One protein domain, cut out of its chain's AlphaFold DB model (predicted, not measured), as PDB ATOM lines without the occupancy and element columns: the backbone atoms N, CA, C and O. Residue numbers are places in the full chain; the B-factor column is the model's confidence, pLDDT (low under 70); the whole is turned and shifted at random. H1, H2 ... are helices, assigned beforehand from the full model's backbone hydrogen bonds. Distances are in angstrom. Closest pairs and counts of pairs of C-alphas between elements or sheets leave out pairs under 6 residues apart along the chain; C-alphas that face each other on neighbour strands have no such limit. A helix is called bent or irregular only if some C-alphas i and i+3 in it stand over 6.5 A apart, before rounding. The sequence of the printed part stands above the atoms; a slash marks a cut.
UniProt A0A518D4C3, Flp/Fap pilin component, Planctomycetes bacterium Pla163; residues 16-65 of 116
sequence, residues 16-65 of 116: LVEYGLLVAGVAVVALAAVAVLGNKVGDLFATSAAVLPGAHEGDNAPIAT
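This is residues 16 to 65 of the 116 residues of the protein "Flp/Fap pilin component" of Planctomycetes bacterium Pla163 (UniProt A0A518D4C3). One long helix, H1, makes nearly the full length of a rod; after H1 the backbone turns round through the short helix H2, and residues 61 to 65 fold back beside the later part of H1. Residues 16 to 37 of H1 stick out free. The printed part has 50 residues with two named helices, H1 then H2, and no named strand; its class is all helix. It is extended, with a radius of gyration of the C-alphas of 18.4 A and spans of 58 by 14 by 11 A.

H1, residues 16 to 51, begins at C-alpha 16 (303.924, 276.453, 327.513) and measures 52.4 A. It has a kink of 27 degrees near residue 37; it is neither bent nor irregular, but only just: C-alphas 36 and 39 are 6.4 A apart. H2, residues 57 to 60, ends at C-alpha 60 (337.376, 312.091, 305.798).

H1, with residues 49 to 50 alone, only just touches H2, with 3 pairs of C-alphas within 8 A; the closest C-alphas, of Ala 50 and Asn 60, are 6.3 A apart. In H1, 30 of 32 O i to N i+4 pairs are within hydrogen-bond range; H2 is too short for such a pair.

The C-alphas farthest apart, of Leu 16 and Ala 55, are 58.5 A apart. The printed part has no cut, and the link from H1 to H2 is tight. Residues 55 to 60, 62 and 64 have pLDDT under 70.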
ATOM      1  N   LEU A  16     302.552 276.018 327.231       81.00
ATOM      2  CA  LEU A  16     303.924 276.453 327.513       81.00
ATOM      3  C   LEU A  16     304.779 276.505 326.234       81.00
ATOM      4  O   LEU A  16     305.556 277.437 326.038       81.00
ATOM      5  N   VAL A  17     304.597 275.524 325.346       87.69
ATOM      6  CA  VAL A  17     305.300 275.451 324.059       87.69
ATOM      7  C   VAL A  17     304.759 276.469 323.055       87.69
ATOM      8  O   VAL A  17     305.562 277.068 322.349       87.69
ATOM      9  N   GLU A  18     303.447 276.724 323.010       85.56
ATOM     10  CA  GLU A  18     302.861 277.759 322.139       85.56
ATOM     11  C   GLU A  18     303.458 279.138 322.425       85.56
ATOM     12  O   GLU A  18     303.982 279.784 321.518       85.56
ATOM     13  N   TYR A  19     303.452 279.570 323.689       93.00
ATOM     14  CA  TYR A  19     304.035 280.863 324.049       93.00
ATOM     15  C   TYR A  19     305.556 280.890 323.846       93.00
ATOM     16  O   TYR A  19     306.089 281.911 323.411       93.00
ATOM     17  N   GLY A  20     306.254 279.774 324.087       89.00
ATOM     18  CA  GLY A  20     307.688 279.658 323.807       89.00
ATOM     19  C   GLY A  20     308.025 279.821 322.320       89.00
ATOM     20  O   GLY A  20     308.955 280.548 321.976       89.00
ATOM     21  N   LEU A  21     307.239 279.207 321.433       89.94
ATOM     22  CA  LEU A  21     307.400 279.324 319.979       89.94
ATOM     23  C   LEU A  21     307.083 280.731 319.468       89.94
ATOM     24  O   LEU A  21     307.797 281.234 318.602       89.94
ATOM     25  N   LEU A  22     306.064 281.390 320.026       93.00
ATOM     26  CA  LEU A  22     305.758 282.782 319.686       93.00
ATOM     27  C   LEU A  22     306.908 283.726 320.066       93.00
ATOM     28  O   LEU A  22     307.319 284.548 319.248       93.00
ATOM     29  N   VAL A  23     307.471 283.579 321.270       94.94
ATOM     30  CA  VAL A  23     308.619 284.386 321.716       94.94
ATOM     31  C   VAL A  23     309.860 284.102 320.869       94.94
ATOM     32  O   VAL A  23     310.534 285.044 320.451       94.94
ATOM     33  N   ALA A  24     310.140 282.834 320.559       94.94
ATOM     34  CA  ALA A  24     311.256 282.464 319.692       94.94
ATOM     35  C   ALA A  24     311.125 283.084 318.288       94.94
ATOM     36  O   ALA A  24     312.102 283.606 317.755       94.94
ATOM     37  N   GLY A  25     309.917 283.097 317.715       95.69
ATOM     38  CA  GLY A  25     309.657 283.726 316.419       95.69
ATOM     39  C   GLY A  25     309.947 285.229 316.418       95.69
ATOM     40  O   GLY A  25     310.669 285.716 315.549       95.69
ATOM     41  N   VAL A  26     309.450 285.960 317.420       96.12
ATOM     42  CA  VAL A  26     309.714 287.406 317.551       96.12
ATOM     43  C   VAL A  26     311.203 287.680 317.763       96.12
ATOM     44  O   VAL A  26     311.743 288.605 317.157       96.12
ATOM     45  N   ALA A  27     311.885 286.858 318.565       96.56
ATOM     46  CA  ALA A  27     313.317 286.999 318.811       96.56
ATOM     47  C   ALA A  27     314.149 286.849 317.527       96.56
ATOM     48  O   ALA A  27     315.038 287.663 317.280       96.56
ATOM     49  N   VAL A  28     313.839 285.862 316.679       96.69
ATOM     50  CA  VAL A  28     314.536 285.663 315.395       96.69
ATOM     51  C   VAL A  28     314.318 286.847 314.451       96.69
ATOM     52  O   VAL A  28     315.272 287.320 313.833       96.69
ATOM     53  N   VAL A  29     313.090 287.366 314.365       95.69
ATOM     54  CA  VAL A  29     312.784 288.540 313.528       95.69
ATOM     55  C   VAL A  29     313.524 289.779 314.028       95.69
ATOM     56  O   VAL A  29     314.113 290.502 313.225       95.69
ATOM     57  N   ALA A  30     313.542 290.010 315.343       95.19
ATOM     58  CA  ALA A  30     314.283 291.117 315.937       95.19
ATOM     59  C   ALA A  30     315.790 290.997 315.662       95.19
ATOM     60  O   ALA A  30     316.420 291.981 315.280       95.19
ATOM     61  N   LEU A  31     316.359 289.796 315.778       94.00
ATOM     62  CA  LEU A  31     317.771 289.548 315.486       94.00
ATOM     63  C   LEU A  31     318.107 289.806 314.010       94.00
ATOM     64  O   LEU A  31     319.095 290.477 313.717       94.00
ATOM     65  N   ALA A  32     317.262 289.347 313.084       92.94
ATOM     66  CA  ALA A  32     317.427 289.625 311.657       92.94
ATOM     67  C   ALA A  32     317.335 291.129 311.350       92.94
ATOM     68  O   ALA A  32     318.143 291.659 310.586       92.94
ATOM     69  N   ALA A  33     316.388 291.834 311.976       93.31
ATOM     70  CA  ALA A  33     316.246 293.278 311.823       93.31
ATOM     71  C   ALA A  33     317.490 294.028 312.320       93.31
ATOM     72  O   ALA A  33     317.987 294.901 311.614       93.31
ATOM     73  N   VAL A  34     318.027 293.662 313.489       91.75
ATOM     74  CA  VAL A  34     319.249 294.271 314.044       91.75
ATOM     75  C   VAL A  34     320.457 294.004 313.143       91.75
ATOM     76  O   VAL A  34     321.212 294.933 312.858       91.75
ATOM     77  N   ALA A  35     320.608 292.777 312.637       88.56
ATOM     78  CA  ALA A  35     321.704 292.417 311.739       88.56
ATOM     79  C   ALA A  35     321.695 293.242 310.438       88.56
ATOM     80  O   ALA A  35     322.741 293.717 310.002       88.56
ATOM     81  N   VAL A  36     320.521 293.465 309.837       87.31
ATOM     82  CA  VAL A  36     320.391 294.282 308.614       87.31
ATOM     83  C   VAL A  36     320.509 295.782 308.906       87.31
ATOM     84  O   VAL A  36     321.016 296.540 308.076       87.31
ATOM     85  N   LEU A  37     320.032 296.233 310.067       89.44
ATOM     86  CA  LEU A  37     320.040 297.644 310.442       89.44
ATOM     87  C   LEU A  37     321.454 298.166 310.738       89.44
ATOM     88  O   LEU A  37     321.730 299.319 310.419       89.44
ATOM     89  N   GLY A  38     322.346 297.336 311.291       83.62
ATOM     90  CA  GLY A  38     323.706 297.737 311.680       83.62
ATOM     91  C   GLY A  38     324.489 298.445 310.566       83.62
ATOM     92  O   GLY A  38     324.929 299.577 310.757       83.62
ATOM     93  N   ASN A  39     324.577 297.838 309.378       84.44
ATOM     94  CA  ASN A  39     325.297 298.439 308.246       84.44
ATOM     95  C   ASN A  39     324.638 299.739 307.759       84.44
ATOM     96  O   ASN A  39     325.328 300.713 307.494       84.44
ATOM     97  N   LYS A  40     323.300 299.795 307.722       87.31
ATOM     98  CA  LYS A  40     322.556 300.991 307.279       87.31
ATOM     99  C   LYS A  40     322.767 302.183 308.207       87.31
ATOM    100  O   LYS A  40     322.806 303.322 307.753       87.31
ATOM    101  N   VAL A  41     322.866 301.926 309.510       89.75
ATOM    102  CA  VAL A  41     323.210 302.958 310.492       89.75
ATOM    103  C   VAL A  41     324.646 303.436 310.260       89.75
ATOM    104  O   VAL A  41     324.874 304.644 310.252       89.75
ATOM    105  N   GLY A  42     325.578 302.519 309.984       86.75
ATOM    106  CA  GLY A  42     326.944 302.848 309.563       86.75
ATOM    107  C   GLY A  42     326.990 303.773 308.341       86.75
ATOM    108  O   GLY A  42     327.635 304.818 308.398       86.75
ATOM    109  N   ASP A  43     326.229 303.463 307.288       84.44
ATOM    110  CA  ASP A  43     326.149 304.277 306.063       84.44
ATOM    111  C   ASP A  43     325.611 305.700 306.324       84.44
ATOM    112  O   ASP A  43     326.055 306.675 305.707       84.44
ATOM    113  N   LEU A  44     324.665 305.854 307.261       87.38
ATOM    114  CA  LEU A  44     324.152 307.170 307.668       87.38
ATOM    115  C   LEU A  44     325.220 308.008 308.377       87.38
ATOM    116  O   LEU A  44     325.341 309.208 308.108       87.38
ATOM    117  N   PHE A  45     326.010 307.392 309.257       87.19
ATOM    118  CA  PHE A  45     327.136 308.071 309.893       87.19
ATOM    119  C   PHE A  45     328.234 308.405 308.880       87.19
ATOM    120  O   PHE A  45     328.730 309.528 308.900       87.19
ATOM    121  N   ALA A  46     328.533 307.501 307.942       84.38
ATOM    122  CA  ALA A  46     329.479 307.738 306.851       84.38
ATOM    123  C   ALA A  46     329.077 308.952 306.000       84.38
ATOM    124  O   ALA A  46     329.883 309.839 305.737       84.38
ATOM    125  N   THR A  47     327.796 309.025 305.631       85.06
ATOM    126  CA  THR A  47     327.236 310.160 304.883       85.06
ATOM    127  C   THR A  47     327.347 311.459 305.678       85.06
ATOM    128  O   THR A  47     327.691 312.502 305.126       85.06
ATOM    129  N   SER A  48     327.080 311.406 306.984       85.62
ATOM    130  CA  SER A  48     327.171 312.581 307.853       85.62
ATOM    131  C   SER A  48     328.617 313.072 307.990       85.62
ATOM    132  O   SER A  48     328.848 314.275 307.904       85.62
ATOM    133  N   ALA A  49     329.584 312.158 308.131       83.31
ATOM    134  CA  ALA A  49     331.012 312.473 308.169       83.31
ATOM    135  C   ALA A  49     331.507 313.066 306.838       83.31
ATOM    136  O   ALA A  49     332.236 314.051 306.838       83.31
ATOM    137  N   ALA A  50     331.031 312.553 305.699       80.38
ATOM    138  CA  ALA A  50     331.367 313.106 304.386       80.38
ATOM    139  C   ALA A  50     330.871 314.554 304.190       80.38
ATOM    140  O   ALA A  50     331.498 315.334 303.474       80.38
ATOM    141  N   VAL A  51     329.748 314.927 304.816       84.69
ATOM    142  CA  VAL A  51     329.198 316.296 304.766       84.69
ATOM    143  C   VAL A  51     329.854 317.224 305.799       84.69
ATOM    144  O   VAL A  51     329.863 318.442 305.612       84.69
ATOM    145  N   LEU A  52     330.417 316.670 306.875       84.62
ATOM    146  CA  LEU A  52     331.086 317.392 307.961       84.62
ATOM    147  C   LEU A  52     332.571 316.993 308.019       84.62
ATOM    148  O   LEU A  52     332.962 316.280 308.944       84.62
ATOM    149  N   PRO A  53     333.395 317.434 307.047       79.50
ATOM    150  CA  PRO A  53     334.789 317.023 306.971       79.50
ATOM    151  C   PRO A  53     335.572 317.448 308.219       79.50
ATOM    152  O   PRO A  53     335.446 318.579 308.703       79.50
ATOM    153  N   GLY A  54     336.379 316.521 308.731       77.31
ATOM    154  CA  GLY A  54     337.283 316.733 309.852       77.31
ATOM    155  C   GLY A  54     338.530 317.523 309.458       77.31
ATOM    156  O   GLY A  54     338.783 317.819 308.288       77.31
ATOM    157  N   ALA A  55     339.313 317.902 310.466       69.56
ATOM    158  CA  ALA A  55     340.485 318.759 310.291       69.56
ATOM    159  C   ALA A  55     341.685 318.031 309.659       69.56
ATOM    160  O   ALA A  55     342.617 318.694 309.205       69.56
ATOM    161  N   HIS A  56     341.666 316.695 309.628       64.69
ATOM    162  CA  HIS A  56     342.745 315.871 309.092       64.69
ATOM    163  C   HIS A  56     342.235 314.944 307.987       64.69
ATOM    164  O   HIS A  56     341.090 314.503 307.997       64.69
ATOM    165  N   GLU A  57     343.111 314.618 307.035       59.84
ATOM    166  CA  GLU A  57     342.785 313.789 305.864       59.84
ATOM    167  C   GLU A  57     342.273 312.390 306.247       59.84
ATOM    168  O   GLU A  57     341.424 311.840 305.549       59.84
ATOM    169  N   GLY A  58     342.709 311.857 307.394       63.09
ATOM    170  CA  GLY A  58     342.220 310.586 307.939       63.09
ATOM    171  C   GLY A  58     340.770 310.621 308.441       63.09
ATOM    172  O   GLY A  58     340.106 309.589 308.430       63.09
ATOM    173  N   ASP A  59     340.244 311.792 308.812       67.44
ATOM    174  CA  ASP A  59     338.878 311.941 309.344       67.44
ATOM    175  C   ASP A  59     337.812 311.898 308.234       67.44
ATOM    176  O   ASP A  59     336.624 311.715 308.502       67.44
ATOM    177  N   ASN A  60     338.240 312.064 306.979       69.25
ATOM    178  CA  ASN A  60     337.376 312.091 305.798       69.25
ATOM    179  C   ASN A  60     337.378 310.753 305.043       69.25
ATOM    180  O   ASN A  60     336.823 310.659 303.944       69.25
ATOM    181  N   ALA A  61     338.025 309.727 305.601       70.38
ATOM    182  CA  ALA A  61     338.049 308.398 305.017       70.38
ATOM    183  C   ALA A  61     336.652 307.735 305.078       70.38
ATOM    184  O   ALA A  61     335.854 308.030 305.973       70.38
ATOM    185  N   PRO A  62     336.330 306.821 304.142       69.62
ATOM    186  CA  PRO A  62     335.080 306.069 304.183       69.62
ATOM    187  C   PRO A  62     334.917 305.307 305.506       69.62
ATOM    188  O   PRO A  62     335.785 304.527 305.893       69.62
ATOM    189  N   ILE A  63     333.778 305.482 306.182       72.19
ATOM    190  CA  ILE A  63     333.463 304.727 307.401       72.19
ATOM    191  C   ILE A  63     333.082 303.293 307.014       72.19
ATOM    192  O   ILE A  63     331.948 303.019 306.615       72.19
ATOM    193  N   ALA A  64     334.030 302.367 307.135       69.88
ATOM    194  CA  ALA A  64     333.819 300.952 306.851       69.88
ATOM    195  C   ALA A  64     333.291 300.215 308.098       69.88
ATOM    196  O   ALA A  64     334.044 299.812 308.982       69.88
ATOM    197  N   THR A  65     331.972 300.025 308.195       71.19
ATOM    198  CA  THR A  65     331.364 299.231 309.279       71.19
ATOM    199  C   THR A  65     331.573 297.735 309.041       71.19
ATOM    200  O   THR A  65     331.137 297.193 308.029       71.19
TER     201      THR A  65